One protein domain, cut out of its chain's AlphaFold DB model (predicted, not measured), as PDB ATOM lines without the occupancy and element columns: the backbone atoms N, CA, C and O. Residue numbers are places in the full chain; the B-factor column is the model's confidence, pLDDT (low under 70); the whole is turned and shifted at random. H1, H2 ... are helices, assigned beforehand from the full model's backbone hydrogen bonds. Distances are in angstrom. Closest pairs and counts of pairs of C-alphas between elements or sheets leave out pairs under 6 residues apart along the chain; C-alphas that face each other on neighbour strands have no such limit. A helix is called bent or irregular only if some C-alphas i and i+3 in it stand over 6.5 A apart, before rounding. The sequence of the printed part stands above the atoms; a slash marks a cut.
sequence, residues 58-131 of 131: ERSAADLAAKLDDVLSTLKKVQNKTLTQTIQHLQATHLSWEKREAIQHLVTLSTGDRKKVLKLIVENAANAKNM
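This is residues 58 to 131 of the 131 residues of the protein "Secreted RxLR effector peptide protein, putative" of Phytophthora infestans (strain T30-4) (UniProt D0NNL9). A sharply kinked helix, H1, sits between a helical hairpin, H2 and H3, and a long helix, H4, which crosses its first part. Residues 126 to 131 stick out. The 74 printed residues, with four named helices and no named strand, are all helix in class and compact, with a radius of gyration of the C-alphas of 12.1 A and spans of 36 by 26 by 19 A.

H1, residues 58 to 78, starts at C-alpha 58 (294.257, 360.399, 110.445) and spans 23.2 A. It is irregular, C-alphas 70 and 73 being 8.0 A apart, with a kink of 103 degrees near residue 71. H2 is residues 83 to 91 and H3 97 to 108. H4, residues 111 to 129, spans 27.5 A to C-alpha 129 (294.820, 382.972, 103.481).

H1, the hub, touches H4 with residues 61 to 69 alone, closest at the C-alphas of Ala 65 and Ile 121, 5.1 A. H1 touches H3, closest at the C-alphas of Leu 64 and Ala 102, 6.1 A. H1 only just touches H2, through residue 78 alone, with 3 pairs of C-alphas within 8 A; the closest are Val 78 and Thr 86, 5.7 A. H2 and H3, a hairpin, touch at a shallow tilt of 18 degrees, opposite ways, closest at the C-alphas of Leu 90 and Arg 100, 6.2 A. H2 and H4 are apart. Every O i to N i+4 pair is within hydrogen-bond range in H2, H3 and H4; in H1, 11 of 17.

The C-alphas of Thr 84 and Met 131 are the two farthest apart, 38.7 A. The printed part has no cut, and its three links are tight. pLDDT is under 70 at residues 58 to 59 and 129 to 131.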
ATOM      1  N   GLU A  58     293.778 359.015 110.585       50.78
ATOM      2  CA  GLU A  58     294.257 360.399 110.445       50.78
ATOM      3  C   GLU A  58     294.381 360.838 108.979       50.78
ATOM      4  O   GLU A  58     293.974 361.946 108.626       50.78
ATOM      5  N   ARG A  59     294.853 359.947 108.095       57.69
ATOM      6  CA  ARG A  59     294.859 360.185 106.640       57.69
ATOM      7  C   ARG A  59     293.446 360.299 106.085       57.69
ATOM      8  O   ARG A  59     293.185 361.183 105.279       57.69
ATOM      9  N   SER A  60     292.526 359.462 106.569       70.31
ATOM     10  CA  SER A  60     291.116 359.522 106.170       70.31
ATOM     11  C   SER A  60     290.486 360.878 106.513       70.31
ATOM     12  O   SER A  60     289.790 361.469 105.688       70.31
ATOM     13  N   ALA A  61     290.784 361.429 107.694       75.75
ATOM     14  CA  ALA A  61     290.283 362.739 108.104       75.75
ATOM     15  C   ALA A  61     290.895 363.899 107.298       75.75
ATOM     16  O   ALA A  61     290.172 364.829 106.931       75.75
ATOM     17  N   ALA A  62     292.197 363.843 107.006       78.38
ATOM     18  CA  ALA A  62     292.890 364.852 106.206       78.38
ATOM     19  C   ALA A  62     292.402 364.873 104.747       78.38
ATOM     20  O   ALA A  62     292.077 365.940 104.223       78.38
ATOM     21  N   ASP A  63     292.255 363.702 104.121       79.56
ATOM     22  CA  ASP A  63     291.736 363.572 102.755       79.56
ATOM     23  C   ASP A  63     290.282 364.049 102.662       79.56
ATOM     24  O   ASP A  63     289.881 364.701 101.693       79.56
ATOM     25  N   LEU A  64     289.477 363.753 103.687       80.81
ATOM     26  CA  LEU A  64     288.095 364.213 103.763       80.81
ATOM     27  C   LEU A  64     288.018 365.735 103.926       80.81
ATOM     28  O   LEU A  64     287.188 366.372 103.282       80.81
ATOM     29  N   ALA A  65     288.893 366.323 104.745       81.38
ATOM     30  CA  ALA A  65     288.983 367.769 104.914       81.38
ATOM     31  C   ALA A  65     289.367 368.469 103.602       81.38
ATOM     32  O   ALA A  65     288.701 369.424 103.209       81.38
ATOM     33  N   ALA A  66     290.362 367.948 102.878       81.25
ATOM     34  CA  ALA A  66     290.783 368.492 101.588       81.25
ATOM     35  C   ALA A  66     289.654 368.466 100.539       81.25
ATOM     36  O   ALA A  66     289.442 369.441  99.823       81.25
ATOM     37  N   LYS A  67     288.867 367.384 100.477       80.31
ATOM     38  CA  LYS A  67     287.726 367.266  99.544       80.31
ATOM     39  C   LYS A  67     286.560 368.207  99.873       80.31
ATOM     40  O   LYS A  67     285.734 368.491  99.000       80.31
ATOM     41  N   LEU A  68     286.458 368.653 101.125       81.31
ATOM     42  CA  LEU A  68     285.337 369.443 101.638       81.31
ATOM     43  C   LEU A  68     285.619 370.946 101.743       81.31
ATOM     44  O   LEU A  68     284.682 371.691 102.040       81.31
ATOM     45  N   ASP A  69     286.847 371.391 101.471       75.12
ATOM     46  CA  ASP A  69     287.280 372.782 101.662       75.12
ATOM     47  C   ASP A  69     286.385 373.780 100.892       75.12
ATOM     48  O   ASP A  69     285.785 374.688 101.468       75.12
ATOM     49  N   ASP A  70     286.103 373.503  99.615       75.19
ATOM     50  CA  ASP A  70     285.235 374.353  98.778       75.19
ATOM     51  C   ASP A  70     283.733 374.285  99.130       75.19
ATOM     52  O   ASP A  70     282.903 374.987  98.544       75.19
ATOM     53  N   VAL A  71     283.334 373.361 100.006       75.88
ATOM     54  CA  VAL A  71     281.948 372.867 100.123       75.88
ATOM     55  C   VAL A  71     281.327 373.214 101.489       75.88
ATOM     56  O   VAL A  71     280.214 372.795 101.827       75.88
ATOM     57  N   LEU A  72     282.005 374.073 102.257       71.88
ATOM     58  CA  LEU A  72     281.604 374.581 103.577       71.88
ATOM     59  C   LEU A  72     280.200 375.207 103.614       71.88
ATOM     60  O   LEU A  72     279.466 375.048 104.592       71.88
ATOM     61  N   SER A  73     279.798 375.917 102.557       75.62
ATOM     62  CA  SER A  73     278.495 376.600 102.490       75.62
ATOM     63  C   SER A  73     277.321 375.616 102.437       75.62
ATOM     64  O   SER A  73     276.292 375.817 103.088       75.62
ATOM     65  N   THR A  74     277.490 374.518 101.706       71.94
ATOM     66  CA  THR A  74     276.562 373.385 101.653       71.94
ATOM     67  C   THR A  74     276.622 372.557 102.924       71.94
ATOM     68  O   THR A  74     275.573 372.137 103.403       71.94
ATOM     69  N   LEU A  75     277.797 372.405 103.542       76.25
ATOM     70  CA  LEU A  75     277.955 371.613 104.758       76.25
ATOM     71  C   LEU A  75     277.104 372.139 105.927       76.25
ATOM     72  O   LEU A  75     276.436 371.363 106.614       76.25
ATOM     73  N   LYS A  76     277.018 373.468 106.084       77.50
ATOM     74  CA  LYS A  76     276.141 374.119 107.077       77.50
ATOM     75  C   LYS A  76     274.666 373.734 106.925       77.50
ATOM     76  O   LYS A  76     273.940 373.671 107.912       77.50
ATOM     77  N   LYS A  77     274.210 373.464 105.697       76.88
ATOM     78  CA  LYS A  77     272.808 373.123 105.406       76.88
ATOM     79  C   LYS A  77     272.472 371.672 105.740       76.88
ATOM     80  O   LYS A  77     271.302 371.361 105.954       76.88
ATOM     81  N   VAL A  78     273.473 370.793 105.786       76.38
ATOM     82  CA  VAL A  78     273.307 369.349 106.028       76.38
ATOM     83  C   VAL A  78     273.724 368.898 107.424       76.38
ATOM     84  O   VAL A  78     273.339 367.813 107.835       76.38
ATOM     85  N   GLN A  79     274.396 369.748 108.204       73.62
ATOM     86  CA  GLN A  79     274.872 369.420 109.554       73.62
ATOM     87  C   GLN A  79     273.783 368.905 110.516       73.62
ATOM     88  O   GLN A  79     274.064 368.035 111.336       73.62
ATOM     89  N   ASN A  80     272.555 369.422 110.404       77.50
ATOM     90  CA  ASN A  80     271.428 369.065 111.277       77.50
ATOM     91  C   ASN A  80     270.415 368.122 110.602       77.50
ATOM     92  O   ASN A  80     269.310 367.938 111.109       77.50
ATOM     93  N   LYS A  81     270.746 367.579 109.427       79.38
ATOM     94  CA  LYS A  81     269.860 366.703 108.657       79.38
ATOM     95  C   LYS A  81     270.190 365.242 108.933       79.38
ATOM     96  O   LYS A  81     271.335 364.884 109.195       79.38
ATOM     97  N   THR A  82     269.183 364.379 108.834       81.75
ATOM     98  CA  THR A  82     269.420 362.929 108.833       81.75
ATOM     99  C   THR A  82     270.144 362.508 107.552       81.75
ATOM    100  O   THR A  82     270.170 363.254 106.566       81.75
ATOM    101  N   LEU A  83     270.723 361.305 107.524       81.00
ATOM    102  CA  LEU A  83     271.419 360.794 106.335       81.00
ATOM    103  C   LEU A  83     270.510 360.806 105.091       81.00
ATOM    104  O   LEU A  83     270.908 361.298 104.039       81.00
ATOM    105  N   THR A  84     269.256 360.368 105.223       84.19
ATOM    106  CA  THR A  84     268.275 360.369 104.124       84.19
ATOM    107  C   THR A  84     267.993 361.778 103.603       84.19
ATOM    108  O   THR A  84     268.007 362.015 102.397       84.19
ATOM    109  N   GLN A  85     267.798 362.741 104.508       84.88
ATOM    110  CA  GLN A  85     267.587 364.144 104.145       84.88
ATOM    111  C   GLN A  85     268.838 364.770 103.516       84.88
ATOM    112  O   GLN A  85     268.729 365.638 102.652       84.88
ATOM    113  N   THR A  86     270.023 364.329 103.935       84.62
ATOM    114  CA  THR A  86     271.310 364.739 103.364       84.62
ATOM    115  C   THR A  86     271.428 364.254 101.930       84.62
ATOM    116  O   THR A  86     271.706 365.058 101.047       84.62
ATOM    117  N   ILE A  87     271.137 362.979 101.664       84.69
ATOM    118  CA  ILE A  87     271.167 362.406 100.313       84.69
ATOM    119  C   ILE A  87     270.194 363.147  99.390       84.69
ATOM    120  O   ILE A  87     270.599 363.592  98.320       84.69
ATOM    121  N   GLN A  88     268.949 363.357  99.826       86.62
ATOM    122  CA  GLN A  88     267.955 364.112  99.053       86.62
ATOM    123  C   GLN A  88     268.418 365.544  98.762       86.62
ATOM    124  O   GLN A  88     268.264 366.041  97.648       86.62
ATOM    125  N   HIS A  89     269.026 366.211  99.746       84.81
ATOM    126  CA  HIS A  89     269.545 367.558  99.549       84.81
ATOM    127  C   HIS A  89     270.712 367.579  98.556       84.81
ATOM    128  O   HIS A  89     270.749 368.436  97.682       84.81
ATOM    129  N   LEU A  90     271.630 366.613  98.645       84.81
ATOM    130  CA  LEU A  90     272.775 366.487  97.743       84.81
ATOM    131  C   LEU A  90     272.366 366.135  96.310       84.81
ATOM    132  O   LEU A  90     273.007 366.601  95.371       84.81
ATOM    133  N   GLN A  91     271.291 365.366  96.123       84.25
ATOM    134  CA  GLN A  91     270.720 365.088  94.800       84.25
ATOM    135  C   GLN A  91     270.204 366.356  94.112       84.25
ATOM    136  O   GLN A  91     270.316 366.476  92.896       84.25
ATOM    137  N   ALA A  92     269.699 367.323  94.883       84.06
ATOM    138  CA  ALA A  92     269.264 368.620  94.373       84.06
ATOM    139  C   ALA A  92     270.423 369.607  94.121       84.06
ATOM    140  O   ALA A  92     270.189 370.723  93.659       84.06
ATOM    141  N   THR A  93     271.670 369.232  94.430       82.06
ATOM    142  CA  THR A  93     272.854 370.065  94.171       82.06
ATOM    143  C   THR A  93     273.613 369.601  92.930       82.06
ATOM    144  O   THR A  93     273.742 368.406  92.673       82.06
ATOM    145  N   HIS A  94     274.224 370.546  92.216       84.44
ATOM    146  CA  HIS A  94     275.135 370.270  91.097       84.44
ATOM    147  C   HIS A  94     276.558 369.879  91.549       84.44
ATOM    148  O   HIS A  94     277.522 370.071  90.814       84.44
ATOM    149  N   LEU A  95     276.715 369.354  92.769       83.62
ATOM    150  CA  LEU A  95     278.011 368.898  93.269       83.62
ATOM    151  C   LEU A  95     278.476 367.642  92.520       83.62
ATOM    152  O   LEU A  95     277.666 366.793  92.136       83.62
ATOM    153  N   SER A  96     279.794 367.502  92.359       87.88
ATOM    154  CA  SER A  96     280.395 366.276  91.831       87.88
ATOM    155  C   SER A  96     280.095 365.083  92.742       87.88
ATOM    156  O   SER A  96     279.826 365.235  93.937       87.88
ATOM    157  N   TRP A  97     280.141 363.876  92.174       83.38
ATOM    158  CA  TRP A  97     279.917 362.645  92.933       83.38
ATOM    159  C   TRP A  97     280.856 362.530  94.142       83.38
ATOM    160  O   TRP A  97     280.379 362.312  95.252       83.38
ATOM    161  N   GLU A  98     282.143 362.811  93.949       83.62
ATOM    162  CA  GLU A  98     283.163 362.774  95.005       83.62
ATOM    163  C   GLU A  98     282.843 363.717  96.174       83.62
ATOM    164  O   GLU A  98     282.975 363.346  97.341       83.62
ATOM    165  N   LYS A  99     282.354 364.932  95.882       84.12
ATOM    166  CA  LYS A  99     281.959 365.905  96.912       84.12
ATOM    167  C   LYS A  99     280.706 365.448  97.665       84.12
ATOM    168  O   LYS A  99     280.603 365.657  98.872       84.12
ATOM    169  N   ARG A 100     279.759 364.793  96.984       84.69
ATOM    170  CA  ARG A 100     278.565 364.220  97.630       84.69
ATOM    171  C   ARG A 100     278.928 363.070  98.565       84.69
ATOM    172  O   ARG A 100     278.423 363.030  99.683       84.69
ATOM    173  N   GLU A 101     279.812 362.182  98.129       85.50
ATOM    174  CA  GLU A 101     280.308 361.062  98.930       85.50
ATOM    175  C   GLU A 101     281.061 361.551 100.173       85.50
ATOM    176  O   GLU A 101     280.772 361.101 101.280       85.50
ATOM    177  N   ALA A 102     281.933 362.554 100.029       86.19
ATOM    178  CA  ALA A 102     282.646 363.149 101.158       86.19
ATOM    179  C   ALA A 102     281.691 363.730 102.220       86.19
ATOM    180  O   ALA A 102     281.890 363.544 103.422       86.19
ATOM    181  N   ILE A 103     280.609 364.394 101.799       85.94
ATOM    182  CA  ILE A 103     279.598 364.921 102.730       85.94
ATOM    183  C   ILE A 103     278.835 363.785 103.413       85.94
ATOM    184  O   ILE A 103     278.599 363.851 104.618       85.94
ATOM    185  N   GLN A 104     278.447 362.749 102.668       85.69
ATOM    186  CA  GLN A 104     277.767 361.585 103.240       85.69
ATOM    187  C   GLN A 104     278.649 360.908 104.290       85.69
ATOM    188  O   GLN A 104     278.188 360.682 105.409       85.69
ATOM    189  N   HIS A 105     279.924 360.694 103.967       85.00
ATOM    190  CA  HIS A 105     280.907 360.123 104.877       85.00
ATOM    191  C   HIS A 105     281.069 360.977 106.147       85.00
ATOM    192  O   HIS A 105     281.049 360.459 107.260       85.00
ATOM    193  N   LEU A 106     281.118 362.307 106.020       85.06
ATOM    194  CA  LEU A 106     281.206 363.206 107.174       85.06
ATOM    195  C   LEU A 106     279.970 363.147 108.095       85.06
ATOM    196  O   LEU A 106     280.090 363.288 109.317       85.06
ATOM    197  N   VAL A 107     278.776 362.946 107.529       84.56
ATOM    198  CA  VAL A 107     277.525 362.815 108.296       84.56
ATOM    199  C   VAL A 107     277.455 361.471 109.028       84.56
ATOM    200  O   VAL A 107     276.904 361.422 110.129       84.56
ATOM    201  N   THR A 108     278.038 360.403 108.475       83.81
ATOM    202  CA  THR A 108     278.088 359.082 109.122       83.81
ATOM    203  C   THR A 108     279.164 358.966 110.202       83.81
ATOM    204  O   THR A 108     279.057 358.094 111.059       83.81
ATOM    205  N   LEU A 109     280.178 359.840 110.198       83.75
ATOM    206  CA  LEU A 109     281.222 359.860 111.226       83.75
ATOM    207  C   LEU A 109     280.678 360.165 112.628       83.75
ATOM    208  O   LEU A 109     279.694 360.901 112.801       83.75
ATOM    209  N   SER A 110     281.403 359.655 113.631       83.81
ATOM    210  CA  SER A 110     281.195 359.968 115.044       83.81
ATOM    211  C   SER A 110     281.300 361.480 115.300       83.81
ATOM    212  O   SER A 110     281.925 362.232 114.545       83.81
ATOM    213  N   THR A 111     280.706 361.962 116.393       82.38
ATOM    214  CA  THR A 111     280.788 363.385 116.762       82.38
ATOM    215  C   THR A 111     282.224 363.842 117.031       82.38
ATOM    216  O   THR A 111     282.543 365.005 116.772       82.38
ATOM    217  N   GLY A 112     283.088 362.948 117.523       81.88
ATOM    218  CA  GLY A 112     284.509 363.211 117.746       81.88
ATOM    219  C   GLY A 112     285.265 363.403 116.434       81.88
ATOM    220  O   GLY A 112     285.927 364.424 116.249       81.88
ATOM    221  N   ASP A 113     285.103 362.482 115.489       81.75
ATOM    222  CA  ASP A 113     285.850 362.517 114.226       81.75
ATOM    223  C   ASP A 113     285.347 363.613 113.293       81.75
ATOM    224  O   ASP A 113     286.136 364.294 112.641       81.75
ATOM    225  N   ARG A 114     284.043 363.910 113.331       83.38
ATOM    226  CA  ARG A 114     283.480 365.068 112.630       83.38
ATOM    227  C   ARG A 114     284.116 366.380 113.089       83.38
ATOM    228  O   ARG A 114     284.391 367.243 112.260       83.38
ATOM    229  N   LYS A 115     284.372 366.540 114.394       83.56
ATOM    230  CA  LYS A 115     285.064 367.725 114.927       83.56
ATOM    231  C   LYS A 115     286.513 367.795 114.450       83.56
ATOM    232  O   LYS A 115     286.952 368.888 114.110       83.56
ATOM    233  N   LYS A 116     287.229 366.665 114.392       84.75
ATOM    234  CA  LYS A 116     288.605 366.611 113.864       84.75
ATOM    235  C   LYS A 116     288.653 367.077 112.407       84.75
ATOM    236  O   LYS A 116     289.427 367.970 112.085       84.75
ATOM    237  N   VAL A 117     287.765 366.553 111.560       84.12
ATOM    238  CA  VAL A 117     287.683 366.931 110.137       84.12
ATOM    239  C   VAL A 117     287.328 368.409 109.973       84.12
ATOM    240  O   VAL A 117     287.983 369.119 109.220       84.12
ATOM    241  N   LEU A 118     286.332 368.912 110.709       83.25
ATOM    242  CA  LEU A 118     285.964 370.333 110.661       83.25
ATOM    243  C   LEU A 118     287.103 371.248 111.122       83.25
ATOM    244  O   LEU A 118     287.289 372.319 110.550       83.25
ATOM    245  N   LYS A 119     287.865 370.835 112.140       85.62
ATOM    246  CA  LYS A 119     289.031 371.580 112.616       85.62
ATOM    247  C   LYS A 119     290.114 371.654 111.535       85.62
ATOM    248  O   LYS A 119     290.593 372.747 111.264       85.62
ATOM    249  N   LEU A 120     290.407 370.534 110.869       84.88
ATOM    250  CA  LEU A 120     291.352 370.480 109.748       84.88
ATOM    251  C   LEU A 120     290.921 371.373 108.577       84.88
ATOM    252  O   LEU A 120     291.751 372.076 108.018       84.88
ATOM    253  N   ILE A 121     289.626 371.415 108.240       83.69
ATOM    254  CA  ILE A 121     289.106 372.325 107.202       83.69
ATOM    255  C   ILE A 121     289.378 373.793 107.577       83.69
ATOM    256  O   ILE A 121     289.824 374.577 106.747       83.69
ATOM    257  N   VAL A 122     289.139 374.174 108.836       83.12
ATOM    258  CA  VAL A 122     289.390 375.548 109.307       83.12
ATOM    259  C   VAL A 122     290.885 375.881 109.297       83.12
ATOM    260  O   VAL A 122     291.254 376.986 108.902       83.12
ATOM    261  N   GLU A 123     291.741 374.945 109.711       84.38
ATOM    262  CA  GLU A 123     293.200 375.096 109.678       84.38
ATOM    263  C   GLU A 123     293.714 375.242 108.232       84.38
ATOM    264  O   GLU A 123     294.493 376.155 107.952       84.38
ATOM    265  N   ASN A 124     293.211 374.436 107.293       81.12
ATOM    266  CA  ASN A 124     293.544 374.532 105.867       81.12
ATOM    267  C   ASN A 124     293.128 375.884 105.269       81.12
ATOM    268  O   ASN A 124     293.947 376.553 104.636       81.12
ATOM    269  N   ALA A 125     291.901 376.336 105.540       77.88
ATOM    270  CA  ALA A 125     291.408 377.630 105.072       77.88
ATOM    271  C   ALA A 125     292.202 378.817 105.655       77.88
ATOM    272  O   ALA A 125     292.414 379.824 104.974       77.88
ATOM    273  N   ALA A 126     292.659 378.718 106.908       77.06
ATOM    274  CA  ALA A 126     293.512 379.730 107.530       77.06
ATOM    275  C   ALA A 126     294.907 379.777 106.887       77.06
ATOM    276  O   ALA A 126     295.428 380.865 106.639       77.06
ATOM    277  N   ASN A 127     295.484 378.617 106.570       76.94
ATOM    278  CA  ASN A 127     296.780 378.521 105.900       76.94
ATOM    279  C   ASN A 127     296.724 379.063 104.465       76.94
ATOM    280  O   ASN A 127     297.615 379.810 104.075       76.94
ATOM    281  N   ALA A 128     295.649 378.789 103.720       71.31
ATOM    282  CA  ALA A 128     295.452 379.312 102.366       71.31
ATOM    283  C   ALA A 128     295.339 380.848 102.302       71.31
ATOM    284  O   ALA A 128     295.622 381.440 101.268       71.31
ATOM    285  N   LYS A 129     294.929 381.505 103.396       64.81
ATOM    286  CA  LYS A 129     294.820 382.972 103.481       64.81
ATOM    287  C   LYS A 129     296.150 383.666 103.809       64.81
ATOM    288  O   LYS A 129     296.273 384.869 103.592       64.81
ATOM    289  N   ASN A 130     297.104 382.930 104.377       57.75
ATOM    290  CA  ASN A 130     298.412 383.441 104.795       57.75
ATOM    291  C   ASN A 130     299.515 383.214 103.742       57.75
ATOM    292  O   ASN A 130     300.661 383.587 103.990       57.75
ATOM    293  N   MET A 131     299.175 382.588 102.611       52.88
ATOM    294  CA  MET A 131     300.027 382.410 101.430       52.88
ATOM    295  C   MET A 131     299.662 383.435 100.358       52.88
ATOM    296  O   MET A 131     300.593 383.878  99.654       52.88
TER     297      MET A 131